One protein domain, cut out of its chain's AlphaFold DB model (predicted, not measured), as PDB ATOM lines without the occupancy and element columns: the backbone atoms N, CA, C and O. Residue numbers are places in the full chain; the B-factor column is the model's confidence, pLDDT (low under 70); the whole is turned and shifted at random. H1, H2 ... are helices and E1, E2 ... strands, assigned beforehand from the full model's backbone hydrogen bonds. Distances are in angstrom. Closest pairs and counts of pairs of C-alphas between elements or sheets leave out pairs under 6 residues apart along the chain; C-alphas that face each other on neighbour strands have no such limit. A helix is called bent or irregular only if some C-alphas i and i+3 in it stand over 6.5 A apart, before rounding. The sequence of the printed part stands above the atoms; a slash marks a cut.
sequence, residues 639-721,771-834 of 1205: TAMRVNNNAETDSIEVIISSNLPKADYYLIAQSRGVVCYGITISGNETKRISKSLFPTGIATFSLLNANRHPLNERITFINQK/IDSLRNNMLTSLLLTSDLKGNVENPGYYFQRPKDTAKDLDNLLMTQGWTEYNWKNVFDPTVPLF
ATOM      1  N   THR A 639     -51.799 -45.838 -44.931       93.56
ATOM      2  CA  THR A 639     -51.084 -46.283 -43.728       93.56
ATOM      3  C   THR A 639     -51.627 -45.556 -42.498       93.56
ATOM      4  O   THR A 639     -52.073 -44.413 -42.592       93.56
ATOM      5  N   ALA A 640     -51.611 -46.220 -41.347       93.31
ATOM      6  CA  ALA A 640     -51.952 -45.671 -40.044       93.31
ATOM      7  C   ALA A 640     -50.808 -45.951 -39.067       93.31
ATOM      8  O   ALA A 640     -50.145 -46.989 -39.144       93.31
ATOM      9  N   MET A 641     -50.602 -45.030 -38.129       94.00
ATOM     10  CA  MET A 641     -49.551 -45.119 -37.123       94.00
ATOM     11  C   MET A 641     -50.138 -44.886 -35.738       94.00
ATOM     12  O   MET A 641     -50.796 -43.877 -35.508       94.00
ATOM     13  N   ARG A 642     -49.840 -45.798 -34.813       94.44
ATOM     14  CA  ARG A 642     -50.187 -45.700 -33.392       94.44
ATOM     15  C   ARG A 642     -48.916 -45.632 -32.560       94.44
ATOM     16  O   ARG A 642     -47.998 -46.422 -32.782       94.44
ATOM     17  N   VAL A 643     -48.872 -44.720 -31.590       94.94
ATOM     18  CA  VAL A 643     -47.749 -44.600 -30.651       94.94
ATOM     19  C   VAL A 643     -48.248 -44.823 -29.227       94.94
ATOM     20  O   VAL A 643     -48.984 -44.014 -28.666       94.94
ATOM     21  N   ASN A 644     -47.803 -45.918 -28.616       94.62
ATOM     22  CA  ASN A 644     -48.069 -46.242 -27.221       94.62
ATOM     23  C   ASN A 644     -46.857 -45.840 -26.366       94.62
ATOM     24  O   ASN A 644     -45.800 -46.474 -26.402       94.62
ATOM     25  N   ASN A 645     -47.022 -44.780 -25.574       93.00
ATOM     26  CA  ASN A 645     -45.990 -44.252 -24.682       93.00
ATOM     27  C   ASN A 645     -46.433 -44.376 -23.216       93.00
ATOM     28  O   ASN A 645     -47.014 -43.458 -22.639       93.00
ATOM     29  N   ASN A 646     -46.174 -45.533 -22.607       89.50
ATOM     30  CA  ASN A 646     -46.461 -45.747 -21.192       89.50
ATOM     31  C   ASN A 646     -45.417 -45.014 -20.332       89.50
ATOM     32  O   ASN A 646     -44.219 -45.219 -20.508       89.50
ATOM     33  N   ALA A 647     -45.846 -44.171 -19.389       84.62
ATOM     34  CA  ALA A 647     -44.951 -43.397 -18.523       84.62
ATOM     35  C   ALA A 647     -44.017 -44.262 -17.645       84.62
ATOM     36  O   ALA A 647     -42.962 -43.784 -17.228       84.62
ATOM     37  N   GLU A 648     -44.381 -45.522 -17.392       85.69
ATOM     38  CA  GLU A 648     -43.638 -46.451 -16.527       85.69
ATOM     39  C   GLU A 648     -42.617 -47.319 -17.285       85.69
ATOM     40  O   GLU A 648     -41.778 -47.966 -16.661       85.69
ATOM     41  N   THR A 649     -42.655 -47.346 -18.623       89.56
ATOM     42  CA  THR A 649     -41.717 -48.133 -19.440       89.56
ATOM     43  C   THR A 649     -40.522 -47.295 -19.896       89.56
ATOM     44  O   THR A 649     -40.617 -46.079 -20.072       89.56
ATOM     45  N   ASP A 650     -39.390 -47.949 -20.155       90.06
ATOM     46  CA  ASP A 650     -38.165 -47.349 -20.710       90.06
ATOM     47  C   ASP A 650     -38.190 -47.204 -22.245       90.06
ATOM     48  O   ASP A 650     -37.241 -46.717 -22.863       90.06
ATOM     49  N   SER A 651     -39.279 -47.646 -22.869       93.12
ATOM     50  CA  SER A 651     -39.447 -47.741 -24.312       93.12
ATOM     51  C   SER A 651     -40.845 -47.320 -24.754       93.12
ATOM     52  O   SER A 651     -41.794 -47.299 -23.966       93.12
ATOM     53  N   ILE A 652     -40.931 -46.944 -26.025       95.69
ATOM     54  CA  ILE A 652     -42.126 -46.526 -26.752       95.69
ATOM     55  C   ILE A 652     -42.428 -47.618 -27.770       95.69
ATOM     56  O   ILE A 652     -41.510 -48.136 -28.412       95.69
ATOM     57  N   GLU A 653     -43.696 -47.954 -27.939       97.31
ATOM     58  CA  GLU A 653     -44.139 -48.872 -28.980       97.31
ATOM     59  C   GLU A 653     -44.785 -48.083 -30.124       97.31
ATOM     60  O   GLU A 653     -45.702 -47.292 -29.906       97.31
ATOM     61  N   VAL A 654     -44.288 -48.291 -31.343       96.75
ATOM     62  CA  VAL A 654     -44.810 -47.697 -32.578       96.75
ATOM     63  C   VAL A 654     -45.372 -48.813 -33.442       96.75
ATOM     64  O   VAL A 654     -44.639 -49.723 -33.829       96.75
ATOM     65  N   ILE A 655     -46.666 -48.748 -33.739       96.31
ATOM     66  CA  ILE A 655     -47.391 -49.747 -34.527       96.31
ATOM     67  C   ILE A 655     -47.782 -49.108 -35.853       96.31
ATOM     68  O   ILE A 655     -48.518 -48.120 -35.871       96.31
ATOM     69  N   ILE A 656     -47.316 -49.690 -36.955       95.38
ATOM     70  CA  ILE A 656     -47.668 -49.285 -38.315       95.38
ATOM     71  C   ILE A 656     -48.614 -50.323 -38.906       95.38
ATOM     72  O   ILE A 656     -48.319 -51.517 -38.926       95.38
ATOM     73  N   SER A 657     -49.763 -49.854 -39.377       93.94
ATOM     74  CA  SER A 657     -50.780 -50.661 -40.050       93.94
ATOM     75  C   SER A 657     -51.037 -50.109 -41.444       93.94
ATOM     76  O   SER A 657     -51.048 -48.903 -41.655       93.94
ATOM     77  N   SER A 658     -51.253 -50.988 -42.408       91.50
ATOM     78  CA  SER A 658     -51.408 -50.663 -43.816       91.50
ATOM     79  C   SER A 658     -52.364 -51.649 -44.471       91.50
ATOM     80  O   SER A 658     -52.359 -52.849 -44.182       91.50
ATOM     81  N   ASN A 659     -53.181 -51.126 -45.373       90.75
ATOM     82  CA  ASN A 659     -53.982 -51.895 -46.325       90.75
ATOM     83  C   ASN A 659     -53.527 -51.628 -47.776       90.75
ATOM     84  O   ASN A 659     -54.252 -51.936 -48.722       90.75
ATOM     85  N   LEU A 660     -52.330 -51.055 -47.947       89.19
ATOM     86  CA  LEU A 660     -51.639 -50.928 -49.228       89.19
ATOM     87  C   LEU A 660     -50.825 -52.197 -49.537       89.19
ATOM     88  O   LEU A 660     -50.481 -52.952 -48.622       89.19
ATOM     89  N   PRO A 661     -50.455 -52.426 -50.813       86.00
ATOM     90  CA  PRO A 661     -49.440 -53.413 -51.158       86.00
ATOM     91  C   PRO A 661     -48.148 -53.196 -50.361       86.00
ATOM     92  O   PRO A 661     -47.799 -52.067 -50.003       86.00
ATOM     93  N   LYS A 662     -47.423 -54.287 -50.095       87.50
ATOM     94  CA  LYS A 662     -46.153 -54.226 -49.368       87.50
ATOM     95  C   LYS A 662     -45.166 -53.331 -50.126       87.50
ATOM     96  O   LYS A 662     -44.903 -53.557 -51.303       87.50
ATOM     97  N   ALA A 663     -44.632 -52.339 -49.427       87.56
ATOM     98  CA  ALA A 663     -43.636 -51.392 -49.910       87.56
ATOM     99  C   ALA A 663     -42.712 -51.013 -48.749       87.56
ATOM    100  O   ALA A 663     -43.067 -51.244 -47.588       87.56
ATOM    101  N   ASP A 664     -41.562 -50.432 -49.074       89.50
ATOM    102  CA  ASP A 664     -40.618 -49.932 -48.081       89.50
ATOM    103  C   ASP A 664     -40.980 -48.504 -47.664       89.50
ATOM    104  O   ASP A 664     -41.272 -47.633 -48.494       89.50
ATOM    105  N   TYR A 665     -40.949 -48.277 -46.355       92.88
ATOM    106  CA  TYR A 665     -41.218 -46.997 -45.714       92.88
ATOM    107  C   TYR A 665     -40.093 -46.653 -44.742       92.88
ATOM    108  O   TYR A 665     -39.508 -47.540 -44.122       92.88
ATOM    109  N   TYR A 666     -39.841 -45.363 -44.545       93.19
ATOM    110  CA  TYR A 666     -38.882 -44.869 -43.562       93.19
ATOM    111  C   TYR A 666     -39.622 -44.380 -42.322       93.19
ATOM    112  O   TYR A 666     -40.335 -43.379 -42.379       93.19
ATOM    113  N   LEU A 667     -39.443 -45.064 -41.193       94.50
ATOM    114  CA  LEU A 667     -39.893 -44.573 -39.895       94.50
ATOM    115  C   LEU A 667     -38.778 -43.728 -39.285       94.50
ATOM    116  O   LEU A 667     -37.725 -44.255 -38.926       94.50
ATOM    117  N   ILE A 668     -39.022 -42.428 -39.150       93.62
ATOM    118  CA  ILE A 668     -38.079 -41.457 -38.596       93.62
ATOM    119  C   ILE A 668     -38.661 -40.884 -37.311       93.62
ATOM    120  O   ILE A 668     -39.783 -40.391 -37.303       93.62
ATOM    121  N   ALA A 669     -37.896 -40.919 -36.225       93.69
ATOM    122  CA  ALA A 669     -38.263 -40.274 -34.974       93.69
ATOM    123  C   ALA A 669     -37.273 -39.156 -34.653       93.69
ATOM    124  O   ALA A 669     -36.059 -39.380 -34.590       93.69
ATOM    125  N   GLN A 670     -37.794 -37.951 -34.443       90.88
ATOM    126  CA  GLN A 670     -37.006 -36.747 -34.215       90.88
ATOM    127  C   GLN A 670     -37.368 -36.069 -32.903       90.88
ATOM    128  O   GLN A 670     -38.524 -36.069 -32.491       90.88
ATOM    129  N   SER A 671     -36.397 -35.415 -32.278       89.31
ATOM    130  CA  SER A 671     -36.642 -34.462 -31.197       89.31
ATOM    131  C   SER A 671     -35.732 -33.254 -31.373       89.31
ATOM    132  O   SER A 671     -34.557 -33.404 -31.708       89.31
ATOM    133  N   ARG A 672     -36.281 -32.044 -31.197       84.44
ATOM    134  CA  ARG A 672     -35.536 -30.769 -31.294       84.44
ATOM    135  C   ARG A 672     -34.707 -30.629 -32.590       84.44
ATOM    136  O   ARG A 672     -33.588 -30.108 -32.579       84.44
ATOM    137  N   GLY A 673     -35.258 -31.125 -33.703       81.56
ATOM    138  CA  GLY A 673     -34.631 -31.108 -35.032       81.56
ATOM    139  C   GLY A 673     -33.526 -32.151 -35.250       81.56
ATOM    140  O   GLY A 673     -32.805 -32.074 -36.242       81.56
ATOM    141  N   VAL A 674     -33.358 -33.112 -34.338       83.44
ATOM    142  CA  VAL A 674     -32.382 -34.204 -34.461       83.44
ATOM    143  C   VAL A 674     -33.103 -35.515 -34.711       83.44
ATOM    144  O   VAL A 674     -34.054 -35.834 -34.003       83.44
ATOM    145  N   VAL A 675     -32.629 -36.293 -35.686       88.50
ATOM    146  CA  VAL A 675     -33.070 -37.677 -35.882       88.50
ATOM    147  C   VAL A 675     -32.470 -38.548 -34.781       88.50
ATOM    148  O   VAL A 675     -31.275 -38.831 -34.776       88.50
ATOM    149  N   CYS A 676     -33.315 -38.960 -33.840       86.31
ATOM    150  CA  CYS A 676     -32.955 -39.805 -32.701       86.31
ATOM    151  C   CYS A 676     -33.051 -41.299 -33.038       86.31
ATOM    152  O   CYS A 676     -32.341 -42.120 -32.464       86.31
ATOM    153  N   TYR A 677     -33.942 -41.660 -33.965       90.12
ATOM    154  CA  TYR A 677     -34.129 -43.030 -34.431       90.12
ATOM    155  C   TYR A 677     -34.589 -43.025 -35.888       90.12
ATOM    156  O   TYR A 677     -35.374 -42.169 -36.296       90.12
ATOM    157  N   GLY A 678     -34.121 -43.994 -36.668       90.88
ATOM    158  CA  GLY A 678     -34.531 -44.175 -38.052       90.88
ATOM    159  C   GLY A 678     -34.384 -45.631 -38.471       90.88
ATOM    160  O   GLY A 678     -33.388 -46.268 -38.128       90.88
ATOM    161  N   ILE A 679     -35.375 -46.161 -39.185       91.62
ATOM    162  CA  ILE A 679     -35.360 -47.535 -39.698       91.62
ATOM    163  C   ILE A 679     -36.244 -47.654 -40.945       91.62
ATOM    164  O   ILE A 679     -37.264 -46.968 -41.048       91.62
ATOM    165  N   THR A 680     -35.882 -48.546 -41.866       91.88
ATOM    166  CA  THR A 680     -36.779 -48.979 -42.944       91.88
ATOM    167  C   THR A 680     -37.690 -50.105 -42.461       91.88
ATOM    168  O   THR A 680     -37.242 -51.035 -41.787       91.88
ATOM    169  N   ILE A 681     -38.974 -50.021 -42.796       91.12
ATOM    170  CA  ILE A 681     -39.985 -51.040 -42.500       91.12
ATOM    171  C   ILE A 681     -40.726 -51.434 -43.775       91.12
ATOM    172  O   ILE A 681     -40.853 -50.614 -44.686       91.12
ATOM    173  N   SER A 682     -41.276 -52.649 -43.818       88.94
ATOM    174  CA  SER A 682     -41.978 -53.150 -45.000       88.94
ATOM    175  C   SER A 682     -43.367 -53.694 -44.645       88.94
ATOM    176  O   SER A 682     -43.546 -54.885 -44.379       88.94
ATOM    177  N   GLY A 683     -44.388 -52.836 -44.723       86.38
ATOM    178  CA  GLY A 683     -45.784 -53.189 -44.431       86.38
ATOM    179  C   GLY A 683     -46.163 -53.032 -42.954       86.38
ATOM    180  O   GLY A 683     -45.792 -52.045 -42.324       86.38
ATOM    181  N   ASN A 684     -46.949 -53.976 -42.425       92.62
ATOM    182  CA  ASN A 684     -47.445 -53.928 -41.045       92.62
ATOM    183  C   ASN A 684     -46.357 -54.386 -40.078       92.62
ATOM    184  O   ASN A 684     -45.947 -55.546 -40.119       92.62
ATOM    185  N   GLU A 685     -45.918 -53.501 -39.190       94.25
ATOM    186  CA  GLU A 685     -44.839 -53.782 -38.247       94.25
ATOM    187  C   GLU A 685     -45.042 -53.053 -36.917       94.25
ATOM    188  O   GLU A 685     -45.589 -51.952 -36.866       94.25
ATOM    189  N   THR A 686     -44.518 -53.648 -35.844       96.12
ATOM    190  CA  THR A 686     -44.425 -53.025 -34.519       96.12
ATOM    191  C   THR A 686     -42.960 -52.850 -34.141       96.12
ATOM    192  O   THR A 686     -42.175 -53.801 -34.198       96.12
ATOM    193  N   LYS A 687     -42.574 -51.637 -33.736       95.00
ATOM    194  CA  LYS A 687     -41.219 -51.305 -33.278       95.00
ATOM    195  C   LYS A 687     -41.239 -50.848 -31.830       95.00
ATOM    196  O   LYS A 687     -41.993 -49.955 -31.462       95.00
ATOM    197  N   ARG A 688     -40.347 -51.427 -31.025       95.06
ATOM    198  CA  ARG A 688     -40.073 -50.977 -29.658       95.06
ATOM    199  C   ARG A 688     -38.800 -50.140 -29.647       95.06
ATOM    200  O   ARG A 688     -37.724 -50.649 -29.951       95.06
ATOM    201  N   ILE A 689     -38.926 -48.865 -29.301       93.38
ATOM    202  CA  ILE A 689     -37.859 -47.865 -29.399       93.38
ATOM    203  C   ILE A 689     -37.513 -47.385 -27.991       93.38
ATOM    204  O   ILE A 689     -38.398 -47.006 -27.229       93.38
ATOM    205  N   SER A 690     -36.231 -47.408 -27.615       92.19
ATOM    206  CA  SER A 690     -35.808 -46.951 -26.285       92.19
ATOM    207  C   SER A 690     -36.007 -45.443 -26.141       92.19
ATOM    208  O   SER A 690     -35.584 -44.672 -27.002       92.19
ATOM    209  N   LYS A 691     -36.585 -45.012 -25.015       91.12
ATOM    210  CA  LYS A 691     -36.712 -43.589 -24.683       91.12
ATOM    211  C   LYS A 691     -35.352 -42.930 -24.559       91.12
ATOM    212  O   LYS A 691     -35.233 -41.775 -24.930       91.12
ATOM    213  N   SER A 692     -34.320 -43.646 -24.104       87.19
ATOM    214  CA  SER A 692     -32.963 -43.103 -23.911       87.19
ATOM    215  C   SER A 692     -32.314 -42.518 -25.178       87.19
ATOM    216  O   SER A 692     -31.321 -41.804 -25.075       87.19
ATOM    217  N   LEU A 693     -32.880 -42.791 -26.361       84.12
ATOM    218  CA  LEU A 693     -32.471 -42.197 -27.638       84.12
ATOM    219  C   LEU A 693     -32.909 -40.735 -27.806       84.12
ATOM    220  O   LEU A 693     -32.406 -40.047 -28.690       84.12
ATOM    221  N   PHE A 694     -33.857 -40.266 -26.995       89.06
ATOM    222  CA  PHE A 694     -34.457 -38.940 -27.103       89.06
ATOM    223  C   PHE A 694     -34.127 -38.090 -25.870       89.06
ATOM    224  O   PHE A 694     -34.131 -38.612 -24.752       89.06
ATOM    225  N   PRO A 695     -33.910 -36.775 -26.021       88.81
ATOM    226  CA  PRO A 695     -33.941 -35.864 -24.880       88.81
ATOM    227  C   PRO A 695     -35.361 -35.773 -24.291       88.81
ATOM    228  O   PRO A 695     -36.344 -36.103 -24.957       88.81
ATOM    229  N   THR A 696     -35.488 -35.279 -23.057       92.38
ATOM    230  CA  THR A 696     -36.800 -34.937 -22.481       92.38
ATOM    231  C   THR A 696     -37.495 -33.846 -23.307       92.38
ATOM    232  O   THR A 696     -36.877 -32.843 -23.669       92.38
ATOM    233  N   GLY A 697     -38.788 -34.001 -23.584       94.19
ATOM    234  CA  GLY A 697     -39.597 -33.064 -24.369       94.19
ATOM    235  C   GLY A 697     -40.368 -33.744 -25.499       94.19
ATOM    236  O   GLY A 697     -40.618 -34.949 -25.460       94.19
ATOM    237  N   ILE A 698     -40.758 -32.971 -26.514       94.69
ATOM    238  CA  ILE A 698     -41.502 -33.488 -27.668       94.69
ATOM    239  C   ILE A 698     -40.614 -34.341 -28.583       94.69
ATOM    240  O   ILE A 698     -39.522 -33.934 -28.993       94.69
ATOM    241  N   ALA A 699     -41.122 -35.520 -28.935       94.12
ATOM    242  CA  ALA A 699     -40.622 -36.373 -30.002       94.12
ATOM    243  C   ALA A 699     -41.694 -36.520 -31.091       94.12
ATOM    244  O   ALA A 699     -42.861 -36.762 -30.786       94.12
ATOM    245  N   THR A 700     -41.294 -36.391 -32.351       94.00
ATOM    246  CA  THR A 700     -42.157 -36.538 -33.530       94.00
ATOM    247  C   THR A 700     -41.765 -37.799 -34.277       94.00
ATOM    248  O   THR A 700     -40.599 -37.965 -34.626       94.00
ATOM    249  N   PHE A 701     -42.726 -38.681 -34.517       94.44
ATOM    250  CA  PHE A 701     -42.582 -39.872 -35.343       94.44
ATOM    251  C   PHE A 701     -43.215 -39.593 -36.694       94.44
ATOM    252  O   PHE A 701     -44.373 -39.185 -36.735       94.44
ATOM    253  N   SER A 702     -42.484 -39.841 -37.772       94.50
ATOM    254  CA  SER A 702     -42.951 -39.631 -39.137       94.50
ATOM    255  C   SER A 702     -42.688 -40.881 -39.965       94.50
ATOM    256  O   SER A 702     -41.580 -41.423 -39.958       94.50
ATOM    257  N   LEU A 703     -43.712 -41.334 -40.683       94.25
ATOM    258  CA  LEU A 703     -43.604 -42.414 -41.655       94.25
ATOM    259  C   LEU A 703     -43.518 -41.804 -43.051       94.25
ATOM    260  O   LEU A 703     -44.461 -41.149 -43.488       94.25
ATOM    261  N   LEU A 704     -42.405 -42.010 -43.749       93.31
ATOM    262  CA  LEU A 704     -42.196 -41.526 -45.111       93.31
ATOM    263  C   LEU A 704     -42.280 -42.684 -46.105       93.31
ATOM    264  O   LEU A 704     -41.822 -43.789 -45.818       93.31
ATOM    265  N   ASN A 705     -42.813 -42.436 -47.298       91.44
ATOM    266  CA  ASN A 705     -42.710 -43.398 -48.396       91.44
ATOM    267  C   ASN A 705     -41.301 -43.406 -49.024       91.44
ATOM    268  O   ASN A 705     -40.457 -42.568 -48.704       91.44
ATOM    269  N   ALA A 706     -41.066 -44.313 -49.976       88.62
ATOM    270  CA  ALA A 706     -39.808 -44.395 -50.726       88.62
ATOM    271  C   ALA A 706     -39.413 -43.080 -51.441       88.62
ATOM    272  O   ALA A 706     -38.232 -42.788 -51.597       88.62
ATOM    273  N   ASN A 707     -40.390 -42.242 -51.810       88.69
ATOM    274  CA  ASN A 707     -40.171 -40.912 -52.394       88.69
ATOM    275  C   ASN A 707     -40.001 -39.810 -51.333       88.69
ATOM    276  O   ASN A 707     -40.099 -38.627 -51.662       88.69
ATOM    277  N   ARG A 708     -39.800 -40.176 -50.061       88.62
ATOM    278  CA  ARG A 708     -39.621 -39.278 -48.909       88.62
ATOM    279  C   ARG A 708     -40.805 -38.341 -48.634       88.62
ATOM    280  O   ARG A 708     -40.648 -37.328 -47.962       88.62
ATOM    281  N   HIS A 709     -41.999 -38.676 -49.121       89.19
ATOM    282  CA  HIS A 709     -43.215 -37.943 -48.776       89.19
ATOM    283  C   HIS A 709     -43.781 -38.472 -47.453       89.19
ATOM    284  O   HIS A 709     -43.890 -39.695 -47.305       89.19
ATOM    285  N   PRO A 710     -44.156 -37.594 -46.506       91.12
ATOM    286  CA  PRO A 710     -44.739 -38.017 -45.241       91.12
ATOM    287  C   PRO A 710     -46.156 -38.564 -45.444       91.12
ATOM    288  O   PRO A 710     -46.976 -37.956 -46.128       91.12
ATOM    289  N   LEU A 711     -46.422 -39.730 -44.855       91.69
ATOM    290  CA  LEU A 711     -47.709 -40.432 -44.893       91.69
ATOM    291  C   LEU A 711     -48.462 -40.334 -43.567       91.69
ATOM    292  O   LEU A 711     -49.677 -40.186 -43.558       91.69
ATOM    293  N   ASN A 712     -47.739 -40.434 -42.451       92.94
ATOM    294  CA  ASN A 712     -48.288 -40.306 -41.107       92.94
ATOM    295  C   ASN A 712     -47.312 -39.527 -40.234       92.94
ATOM    296  O   ASN A 712     -46.099 -39.710 -40.367       92.94
ATOM    297  N   GLU A 713     -47.827 -38.751 -39.280       92.62
ATOM    298  CA  GLU A 713     -47.022 -38.224 -38.178       92.62
ATOM    299  C   GLU A 713     -47.740 -38.327 -36.836       92.62
ATOM    300  O   GLU A 713     -48.969 -38.321 -36.752       92.62
ATOM    301  N   ARG A 714     -46.948 -38.423 -35.770       92.75
ATOM    302  CA  ARG A 714     -47.429 -38.507 -34.397       92.75
ATOM    303  C   ARG A 714     -46.414 -37.889 -33.449       92.75
ATOM    304  O   ARG A 714     -45.283 -38.358 -33.357       92.75
ATOM    305  N   ILE A 715     -46.833 -36.867 -32.711       93.69
ATOM    306  CA  ILE A 715     -46.027 -36.275 -31.640       93.69
ATOM    307  C   ILE A 715     -46.316 -36.961 -30.304       93.69
ATOM    308  O   ILE A 715     -47.453 -37.324 -30.036       93.69
ATOM    309  N   THR A 716     -45.316 -37.135 -29.446       93.75
ATOM    310  CA  THR A 716     -45.462 -37.652 -28.076       93.75
ATOM    311  C   THR A 716     -44.457 -36.968 -27.146       93.75
ATOM    312  O   THR A 716     -43.490 -36.369 -27.614       93.75
ATOM    313  N   PHE A 717     -44.667 -37.043 -25.832       95.56
ATOM    314  CA  PHE A 717     -43.772 -36.440 -24.845       95.56
ATOM    315  C   PHE A 717     -42.890 -37.496 -24.183       95.56
ATOM    316  O   PHE A 717     -43.384 -38.449 -23.575       95.56
ATOM    317  N   ILE A 718     -41.575 -37.319 -24.269       94.12
ATOM    318  CA  ILE A 718     -40.586 -38.177 -23.619       94.12
ATOM    319  C   ILE A 718     -40.117 -37.515 -22.333       94.12
ATOM    320  O   ILE A 718     -39.776 -36.338 -22.321       94.12
ATOM    321  N   ASN A 719     -40.073 -38.285 -21.247       91.44
ATOM    322  CA  ASN A 719     -39.582 -37.826 -19.954       91.44
ATOM    323  C   ASN A 719     -38.462 -38.747 -19.458       91.44
ATOM    324  O   ASN A 719     -38.737 -39.885 -19.075       91.44
ATOM    325  N   GLN A 720     -37.225 -38.250 -19.437       88.19
ATOM    326  CA  GLN A 720     -36.062 -38.952 -18.873       88.19
ATOM    327  C   GLN A 720     -35.935 -38.780 -17.356       88.19
ATOM    328  O   GLN A 720     -35.050 -39.381 -16.746       88.19
ATOM    329  N   LYS A 721     -36.805 -37.967 -16.738       88.62
ATOM    330  CA  LYS A 721     -36.737 -37.588 -15.320       88.62
ATOM    331  C   LYS A 721     -35.380 -36.945 -14.982       88.62
ATOM    332  O   LYS A 721     -34.778 -37.241 -13.953       88.62
ATOM    333  N   ILE A 771     -49.571 -16.887  -6.903       84.50
ATOM    334  CA  ILE A 771     -48.801 -17.733  -7.817       84.50
ATOM    335  C   ILE A 771     -49.699 -18.841  -8.359       84.50
ATOM    336  O   ILE A 771     -50.152 -19.720  -7.630       84.50
ATOM    337  N   ASP A 772     -49.922 -18.829  -9.668       84.56
ATOM    338  CA  ASP A 772     -50.598 -19.920 -10.362       84.56
ATOM    339  C   ASP A 772     -49.604 -21.056 -10.659       84.56
ATOM    340  O   ASP A 772     -48.701 -20.910 -11.485       84.56
ATOM    341  N   SER A 773     -49.763 -22.195  -9.982       85.31
ATOM    342  CA  SER A 773     -48.918 -23.382 -10.163       85.31
ATOM    343  C   SER A 773     -49.188 -24.141 -11.468       85.31
ATOM    344  O   SER A 773     -48.367 -24.972 -11.867       85.31
ATOM    345  N   LEU A 774     -50.314 -23.867 -12.135       90.25
ATOM    346  CA  LEU A 774     -50.721 -24.492 -13.392       90.25
ATOM    347  C   LEU A 774     -50.327 -23.663 -14.618       90.25
ATOM    348  O   LEU A 774     -50.412 -24.161 -15.743       90.25
ATOM    349  N   ARG A 775     -49.864 -22.423 -14.430       88.69
ATOM    350  CA  ARG A 775     -49.446 -21.553 -15.534       88.69
ATOM    351  C   ARG A 775     -48.194 -22.069 -16.254       88.69
ATOM    352  O   ARG A 775     -47.428 -22.891 -15.741       88.69
ATOM    353  N   ASN A 776     -47.941 -21.501 -17.433       90.31
ATOM    354  CA  ASN A 776     -46.702 -21.738 -18.173       90.31
ATOM    355  C   ASN A 776     -45.467 -21.242 -17.390       90.31
ATOM    356  O   ASN A 776     -45.455 -20.133 -16.851       90.31
ATOM    357  N   ASN A 777     -44.437 -22.076 -17.326       94.19
ATOM    358  CA  ASN A 777     -43.200 -21.881 -16.569       94.19
ATOM    359  C   ASN A 777     -42.013 -22.441 -17.365       94.19
ATOM    360  O   ASN A 777     -42.205 -22.938 -18.469       94.19
ATOM    361  N   MET A 778     -40.788 -22.384 -16.837       95.50
ATOM    362  CA  MET A 778     -39.600 -22.791 -17.599       95.50
ATOM    363  C   MET A 778     -39.690 -24.222 -18.154       95.50
ATOM    364  O   MET A 778     -39.383 -24.445 -19.327       95.50
ATOM    365  N   LEU A 779     -40.153 -25.181 -17.342       95.75
ATOM    366  CA  LEU A 779     -40.263 -26.587 -17.741       95.75
ATOM    367  C   LEU A 779     -41.331 -26.764 -18.822       95.75
ATOM    368  O   LEU A 779     -41.058 -27.307 -19.891       95.75
ATOM    369  N   THR A 780     -42.540 -26.262 -18.571       95.50
ATOM    370  CA  THR A 780     -43.663 -26.387 -19.510       95.50
ATOM    371  C   THR A 780     -43.454 -25.576 -20.784       95.50
ATOM    372  O   THR A 780     -43.896 -25.992 -21.852       95.50
ATOM    373  N   SER A 781     -42.732 -24.461 -20.714       94.62
ATOM    374  CA  SER A 781     -42.373 -23.648 -21.872       94.62
ATOM    375  C   SER A 781     -41.380 -24.378 -22.766       94.62
ATOM    376  O   SER A 781     -41.650 -24.581 -23.947       94.62
ATOM    377  N   LEU A 782     -40.232 -24.790 -22.222       94.56
ATOM    378  CA  LEU A 782     -39.114 -25.301 -23.021       94.56
ATOM    379  C   LEU A 782     -39.288 -26.758 -23.466       94.56
ATOM    380  O   LEU A 782     -38.735 -27.130 -24.503       94.56
ATOM    381  N   LEU A 783     -40.040 -27.566 -22.709       94.75
ATOM    382  CA  LEU A 783     -40.212 -29.000 -22.978       94.75
ATOM    383  C   LEU A 783     -41.536 -29.344 -23.676       94.75
ATOM    384  O   LEU A 783     -41.634 -30.428 -24.245       94.75
ATOM    385  N   LEU A 784     -42.547 -28.468 -23.600       94.69
ATOM    386  CA  LEU A 784     -43.887 -28.721 -24.141       94.69
ATOM    387  C   LEU A 784     -44.369 -27.582 -25.050       94.69
ATOM    388  O   LEU A 784     -44.396 -27.737 -26.264       94.69
ATOM    389  N   THR A 785     -44.762 -26.439 -24.487       92.44
ATOM    390  CA  THR A 785     -45.574 -25.443 -25.212       92.44
ATOM    391  C   THR A 785     -44.829 -24.727 -26.340       92.44
ATOM    392  O   THR A 785     -45.466 -24.359 -27.316       92.44
ATOM    393  N   SER A 786     -43.499 -24.589 -26.271       89.62
ATOM    394  CA  SER A 786     -42.698 -24.008 -27.370       89.62
ATOM    395  C   SER A 786     -42.642 -24.867 -28.637       89.62
ATOM    396  O   SER A 786     -42.261 -24.356 -29.686       89.62
ATOM    397  N   ASP A 787     -43.002 -26.148 -28.548       87.88
ATOM    398  CA  ASP A 787     -43.042 -27.070 -29.688       87.88
ATOM    399  C   ASP A 787     -44.475 -27.274 -30.221       87.88
ATOM    400  O   ASP A 787     -44.677 -28.035 -31.166       87.88
ATOM    401  N   LEU A 788     -45.478 -26.613 -29.623       88.62
ATOM    402  CA  LEU A 788     -46.891 -26.742 -29.983       88.62
ATOM    403  C   LEU A 788     -47.450 -25.425 -30.536       88.62
ATOM    404  O   LEU A 788     -47.041 -24.336 -30.140       88.62
ATOM    405  N   LYS A 789     -48.426 -25.525 -31.445       83.00
ATOM    406  CA  LYS A 789     -49.136 -24.361 -31.990       83.00
ATOM    407  C   LYS A 789     -50.376 -24.046 -31.150       83.00
ATOM    408  O   LYS A 789     -51.106 -24.938 -30.730       83.00
ATOM    409  N   GLY A 790     -50.665 -22.758 -30.984       80.12
ATOM    410  CA  GLY A 790     -51.842 -22.287 -30.251       80.12
ATOM    411  C   GLY A 790     -51.671 -22.290 -28.727       80.12
ATOM    412  O   GLY A 790     -50.596 -22.539 -28.190       80.12
ATOM    413  N   ASN A 791     -52.747 -21.948 -28.017       82.50
ATOM    414  CA  ASN A 791     -52.731 -21.835 -26.560       82.50
ATOM    415  C   ASN A 791     -52.949 -23.201 -25.893       82.50
ATOM    416  O   ASN A 791     -53.963 -23.861 -26.135       82.50
ATOM    417  N   VAL A 792     -52.037 -23.583 -25.001       90.81
ATOM    418  CA  VAL A 792     -52.212 -24.726 -24.096       90.81
ATOM    419  C   VAL A 792     -52.710 -24.189 -22.762       90.81
ATOM    420  O   VAL A 792     -51.986 -23.488 -22.059       90.81
ATOM    421  N   GLU A 793     -53.957 -24.495 -22.410       90.44
ATOM    422  CA  GLU A 793     -54.516 -24.103 -21.116       90.44
ATOM    423  C   GLU A 793     -53.882 -24.906 -19.977       90.44
ATOM    424  O   GLU A 793     -53.797 -26.130 -20.048       90.44
ATOM    425  N   ASN A 794     -53.498 -24.217 -18.899       93.25
ATOM    426  CA  ASN A 794     -52.970 -24.817 -17.669       93.25
ATOM    427  C   ASN A 794     -51.839 -25.846 -17.897       93.25
ATOM    428  O   ASN A 794     -51.910 -26.958 -17.369       93.25
ATOM    429  N   PRO A 795     -50.769 -25.515 -18.649       94.56
ATOM    430  CA  PRO A 795     -49.760 -26.498 -19.040       94.56
ATOM    431  C   PRO A 795     -49.002 -27.104 -17.843       94.56
ATOM    432  O   PRO A 795     -48.465 -28.204 -17.953       94.56
ATOM    433  N   GLY A 796     -48.979 -26.431 -16.685       94.50
ATOM    434  CA  GLY A 796     -48.417 -26.962 -15.439       94.50
ATOM    435  C   GLY A 796     -49.111 -28.230 -14.940       94.50
ATOM    436  O   GLY A 796     -48.454 -29.059 -14.311       94.50
ATOM    437  N   TYR A 797     -50.390 -28.435 -15.278       95.12
ATOM    438  CA  TYR A 797     -51.155 -29.636 -14.923       95.12
ATOM    439  C   TYR A 797     -50.425 -30.927 -15.323       95.12
ATOM    440  O   TYR A 797     -50.233 -31.813 -14.491       95.12
ATOM    441  N   TYR A 798     -49.922 -30.983 -16.559       94.56
ATOM    442  CA  TYR A 798     -49.281 -32.170 -17.136       94.56
ATOM    443  C   TYR A 798     -47.931 -32.538 -16.490       94.56
ATOM    444  O   TYR A 798     -47.406 -33.624 -16.722       94.56
ATOM    445  N   PHE A 799     -47.346 -31.635 -15.694       91.75
ATOM    446  CA  PHE A 799     -46.019 -31.809 -15.092       91.75
ATOM    447  C   PHE A 799     -46.068 -32.023 -13.576       91.75
ATOM    448  O   PHE A 799     -45.095 -32.516 -13.010       91.75
ATOM    449  N   GLN A 800     -47.181 -31.692 -12.909       85.50
ATOM    450  CA  GLN A 800     -47.309 -31.847 -11.454       85.50
ATOM    451  C   GLN A 800     -47.405 -33.315 -11.025       85.50
ATOM    452  O   GLN A 800     -46.769 -33.722 -10.056       85.50
ATOM    453  N   ARG A 801     -48.201 -34.119 -11.744       83.75
ATOM    454  CA  ARG A 801     -48.363 -35.562 -11.492       83.75
ATOM    455  C   ARG A 801     -48.263 -36.319 -12.812       83.75
ATOM    456  O   ARG A 801     -49.289 -36.713 -13.370       83.75
ATOM    457  N   PRO A 802     -47.048 -36.504 -13.359       80.06
ATOM    458  CA  PRO A 802     -46.878 -37.017 -14.718       80.06
ATOM    459  C   PRO A 802     -47.512 -38.394 -14.937       80.06
ATOM    460  O   PRO A 802     -47.983 -38.678 -16.028       80.06
ATOM    461  N   LYS A 803     -47.565 -39.238 -13.898       82.69
ATOM    462  CA  LYS A 803     -48.230 -40.547 -13.957       82.69
ATOM    463  C   LYS A 803     -49.742 -40.412 -14.149       82.69
ATOM    464  O   LYS A 803     -50.299 -41.032 -15.049       82.69
ATOM    465  N   ASP A 804     -50.377 -39.576 -13.332       85.25
ATOM    466  CA  ASP A 804     -51.832 -39.390 -13.324       85.25
ATOM    467  C   ASP A 804     -52.312 -38.638 -14.572       85.25
ATOM    468  O   ASP A 804     -53.404 -38.880 -15.073       85.25
ATOM    469  N   THR A 805     -51.468 -37.747 -15.095       92.56
ATOM    470  CA  THR A 805     -51.794 -36.844 -16.209       92.56
ATOM    471  C   THR A 805     -51.261 -37.316 -17.563       92.56
ATOM    472  O   THR A 805     -51.506 -36.661 -18.573       92.56
ATOM    473  N   ALA A 806     -50.578 -38.468 -17.629       92.19
ATOM    474  CA  ALA A 806     -49.982 -38.991 -18.864       92.19
ATOM    475  C   ALA A 806     -51.007 -39.162 -19.993       92.19
ATOM    476  O   ALA A 806     -50.727 -38.819 -21.140       92.19
ATOM    477  N   LYS A 807     -52.209 -39.660 -19.670       93.12
ATOM    478  CA  LYS A 807     -53.295 -39.829 -20.649       93.12
ATOM    479  C   LYS A 807     -53.791 -38.484 -21.180       93.12
ATOM    480  O   LYS A 807     -54.024 -38.350 -22.375       93.12
ATOM    481  N   ASP A 808     -53.932 -37.491 -20.308       95.62
ATOM    482  CA  ASP A 808     -54.379 -36.155 -20.704       95.62
ATOM    483  C   ASP A 808     -53.312 -35.413 -21.508       95.62
ATOM    484  O   ASP A 808     -53.649 -34.692 -22.446       95.62
ATOM    485  N   LEU A 809     -52.032 -35.618 -21.186       95.94
ATOM    486  CA  LEU A 809     -50.919 -35.123 -21.990       95.94
ATOM    487  C   LEU A 809     -50.912 -35.787 -23.371       95.94
ATOM    488  O   LEU A 809     -50.760 -35.099 -24.374       95.94
ATOM    489  N   ASP A 810     -51.134 -37.099 -23.457       94.56
ATOM    490  CA  ASP A 810     -51.231 -37.774 -24.752       94.56
ATOM    491  C   ASP A 810     -52.438 -37.282 -25.572       94.56
ATOM    492  O   ASP A 810     -52.304 -37.032 -26.769       94.56
ATOM    493  N   ASN A 811     -53.586 -37.042 -24.925       95.31
ATOM    494  CA  ASN A 811     -54.756 -36.428 -25.561       95.31
ATOM    495  C   ASN A 811     -54.459 -35.004 -26.055       95.31
ATOM    496  O   ASN A 811     -54.854 -34.656 -27.168       95.31
ATOM    497  N   LEU A 812     -53.734 -34.189 -25.277       95.38
ATOM    498  CA  LEU A 812     -53.271 -32.870 -25.723       95.38
ATOM    499  C   LEU A 812     -52.449 -33.002 -27.004       95.38
ATOM    500  O   LEU A 812     -52.732 -32.309 -27.972       95.38
ATOM    501  N   LEU A 813     -51.454 -33.888 -27.013       94.25
ATOM    502  CA  LEU A 813     -50.508 -34.052 -28.118       94.25
ATOM    503  C   LEU A 813     -51.166 -34.614 -29.378       94.25
ATOM    504  O   LEU A 813     -50.889 -34.152 -30.480       94.25
ATOM    505  N   MET A 814     -52.090 -35.557 -29.225       91.19
ATOM    506  CA  MET A 814     -52.861 -36.094 -30.343       91.19
ATOM    507  C   MET A 814     -53.821 -35.057 -30.946       91.19
ATOM    508  O   MET A 814     -54.132 -35.123 -32.132       91.19
ATOM    509  N   THR A 815     -54.267 -34.080 -30.152       92.06
ATOM    510  CA  THR A 815     -55.183 -33.018 -30.598       92.06
ATOM    511  C   THR A 815     -54.482 -31.744 -31.078       92.06
ATOM    512  O   THR A 815     -55.142 -30.741 -31.349       92.06
ATOM    513  N   GLN A 816     -53.153 -31.771 -31.220       86.12
ATOM    514  CA  GLN A 816     -52.408 -30.709 -31.915       86.12
ATOM    515  C   GLN A 816     -52.459 -30.856 -33.443       86.12
ATOM    516  O   GLN A 816     -51.952 -29.995 -34.158       86.12
ATOM    517  N   GLY A 817     -53.092 -31.928 -33.935       68.69
ATOM    518  CA  GLY A 817     -53.215 -32.237 -35.350       68.69
ATOM    519  C   GLY A 817     -51.930 -32.786 -35.964       68.69
ATOM    520  O   GLY A 817     -50.926 -33.031 -35.289       68.69
ATOM    521  N   TRP A 818     -51.977 -32.992 -37.280       64.81
ATOM    522  CA  TRP A 818     -50.785 -33.284 -38.061       64.81
ATOM    523  C   TRP A 818     -49.915 -32.022 -38.076       64.81
ATOM    524  O   TRP A 818     -50.342 -30.978 -38.560       64.81
ATOM    525  N   THR A 819     -48.704 -32.094 -37.520       65.06
ATOM    526  CA  THR A 819     -47.801 -30.937 -37.436       65.06
ATOM    527  C   THR A 819     -47.351 -30.413 -38.801       65.06
ATOM    528  O   THR A 819     -46.789 -29.317 -38.845       65.06
ATOM    529  N   GLU A 820     -47.584 -31.187 -39.876       59.00
ATOM    530  CA  GLU A 820     -47.036 -30.982 -41.221       59.00
ATOM    531  C   GLU A 820     -45.576 -30.559 -41.117       59.00
ATOM    532  O   GLU A 820     -45.183 -29.489 -41.597       59.00
ATOM    533  N   TYR A 821     -44.776 -31.362 -40.400       73.12
ATOM    534  CA  TYR A 821     -43.360 -31.053 -40.286       73.12
ATOM    535  C   TYR A 821     -42.832 -30.841 -41.702       73.12
ATOM    536  O   TYR A 821     -43.105 -31.640 -42.600       73.12
ATOM    537  N   ASN A 822     -42.178 -29.702 -41.938       76.75
ATOM    538  CA  ASN A 822     -41.919 -29.247 -43.295       76.75
ATOM    539  C   ASN A 822     -40.744 -30.036 -43.895       76.75
ATOM    540  O   ASN A 822     -39.623 -29.543 -44.020       76.75
ATOM    541  N   TRP A 823     -41.020 -31.286 -44.267       85.81
ATOM    542  CA  TRP A 823     -40.090 -32.215 -44.895       85.81
ATOM    543  C   TRP A 823     -39.538 -31.657 -46.205       85.81
ATOM    544  O   TRP A 823     -38.393 -31.930 -46.551       85.81
ATOM    545  N   LYS A 824     -40.291 -30.789 -46.891       85.44
ATOM    546  CA  LYS A 824     -39.785 -30.060 -48.056       85.44
ATOM    547  C   LYS A 824     -38.573 -29.199 -47.686       85.44
ATOM    548  O   LYS A 824     -37.565 -29.297 -48.370       85.44
ATOM    549  N   ASN A 825     -38.622 -28.446 -46.586       82.88
ATOM    550  CA  ASN A 825     -37.472 -27.665 -46.114       82.88
ATOM    551  C   ASN A 825     -36.306 -28.547 -45.636       82.88
ATOM    552  O   ASN A 825     -35.162 -28.102 -45.651       82.88
ATOM    553  N   VAL A 826     -36.569 -29.782 -45.192       84.94
ATOM    554  CA  VAL A 826     -35.503 -30.738 -44.841       84.94
ATOM    555  C   VAL A 826     -34.726 -31.140 -46.088       84.94
ATOM    556  O   VAL A 826     -33.498 -31.083 -46.088       84.94
ATOM    557  N   PHE A 827     -35.431 -31.516 -47.155       87.44
ATOM    558  CA  PHE A 827     -34.810 -31.977 -48.399       87.44
ATOM    559  C   PHE A 827     -34.325 -30.832 -49.301       87.44
ATOM    560  O   PHE A 827     -33.428 -31.042 -50.112       87.44
ATOM    561  N   ASP A 828     -34.873 -29.627 -49.130       85.06
ATOM    562  CA  ASP A 828     -34.492 -28.406 -49.845       85.06
ATOM    563  C   ASP A 828     -34.410 -27.207 -48.872       85.06
ATOM    564  O   ASP A 828     -35.358 -26.425 -48.737       85.06
ATOM    565  N   PRO A 829     -33.304 -27.080 -48.112       75.75
ATOM    566  CA  PRO A 829     -33.173 -26.056 -47.083       75.75
ATOM    567  C   PRO A 829     -32.962 -24.667 -47.690       75.75
ATOM    568  O   PRO A 829     -31.951 -24.395 -48.345       75.75
ATOM    569  N   THR A 830     -33.878 -23.749 -47.383       75.31
ATOM    570  CA  THR A 830     -33.776 -22.331 -47.744       75.31
ATOM    571  C   THR A 830     -32.633 -21.628 -47.005       75.31
ATOM    572  O   THR A 830     -32.283 -21.987 -45.881       75.31
ATOM    573  N   VAL A 831     -32.077 -20.576 -47.611       76.31
ATOM    574  CA  VAL A 831     -31.092 -19.699 -46.955       76.31
ATOM    575  C   VAL A 831     -31.805 -18.816 -45.916       76.31
ATOM    576  O   VAL A 831     -32.826 -18.218 -46.267       76.31
ATOM    577  N   PRO A 832     -31.302 -18.695 -44.668       80.94
ATOM    578  CA  PRO A 832     -31.903 -17.813 -43.667       80.94
ATOM    579  C   PRO A 832     -31.887 -16.360 -44.148       80.94
ATOM    580  O   PRO A 832     -30.846 -15.831 -44.539       80.94
ATOM    581  N   LEU A 833     -33.041 -15.696 -44.078       88.38
ATOM    582  CA  LEU A 833     -33.189 -14.273 -44.388       88.38
ATOM    583  C   LEU A 833     -32.627 -13.386 -43.269       88.38
ATOM    584  O   LEU A 833     -32.159 -12.276 -43.526       88.38
ATOM    585  N   PHE A 834     -32.669 -13.872 -42.029       90.25
ATOM    586  CA  PHE A 834     -32.229 -13.153 -40.839       90.25
ATOM    587  C   PHE A 834     -31.110 -13.922 -40.125       90.25
ATOM    588  O   PHE A 834     -31.312 -15.033 -39.645       90.25
TER     589      PHE A 834
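Overview. This is residues 639 to 721 and 771 to 834 of the 1205 residues of an uncharacterized protein of Sphingobacteriaceae bacterium (UniProt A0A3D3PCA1). Two antiparallel sheets stand face to face as a sandwich, a four-stranded one of E4, E3, E6 and E7 and a three-stranded one of E1, E2 and E5, and the short helices H1 to H3 with the loop of residues 784 to 796 gather near the end where E6 begins and E7 ends. After H3 the chain runs on to the small helix H4, and residues 828 to 834 stick out as a free tail. The 147 printed residues hold seven named strands, E1 to E7, then four named helices, H1 to H4; the class is mixed, helices and strands. The whole is compact, with a radius of gyration of the C-alphas of 16.2 A, and spans 55 by 43 by 25 A.

Along the chain. In the larger sheet, E4 is residues 674 to 682, 23.7 A long, E3 664 to 671, 23.2 A, E6 697 to 705, 26.3 A, and E7 710 to 718, 22.0 A. In the smaller, E1 is residues 639 to 644, 16.8 A, from C-alpha 639 at (-51.084, -46.283, -43.728); E2 is 651 to 658, 23.1 A, and E5 685 to 690, 16.5 A. H1 is residues 778 to 783, H2 797 to 800, H3 802 to 814, 16.8 A, and H4 823 to 827, ending at C-alpha 827 (-34.810, -31.977, -48.399). H3 is irregular: C-alphas 804 and 807 are 7.5 A apart.

Arrangement. The larger sheet is twisted, with edge strands E4 and E7. N 667 and O 679 of hairpin E3 and E4 are 2.9 A apart, N 668 and O 702 of E3 and E6 2.9 A, and N 701 and O 714 of hairpin E6 and E7 2.8 A, each within hydrogen-bond range. So are N 642 and O 655 of hairpin E1 and E2, 2.9 A, and N 654 and O 687 of E2 and E5, 2.8 A. The sheets' facing parts are 8.9 A centre to centre, their strands at 22 degrees. The closest C-alphas of E1 and E7 are Met 641 and Asn 712, 6.4 A. H3 only grazes the larger sheet; its Leu 813 has its C-alpha 6.1 A from that of Ile 715 in E7. H1 also only grazes it, the C-alphas of Leu 783 and Gly 697 in E6 being 4.3 A apart. H2 touches residues 805 to 809 of H3, closest at C-alphas Tyr 798 and Thr 805, 5.4 A. H4 is not on the larger sheet, but only just, with 4 pairs of C-alphas within 10 A. Every O i to N i+4 pair is within hydrogen-bond range in H1 and H4, and 7 of 9 in H3; H2 is too short for one.

Size, cuts and confidence. The C-alphas of Pro 661 and Ile 771, 56.1 A apart, are the farthest. Residues 722 to 770 are not printed; C-alphas 721 and 771 are 24.4 A apart across this cut. The link H1 to H2 is long, with 13 residues. Mean pLDDT of the printed part is 89.5; residues 817 to 820 are under 70.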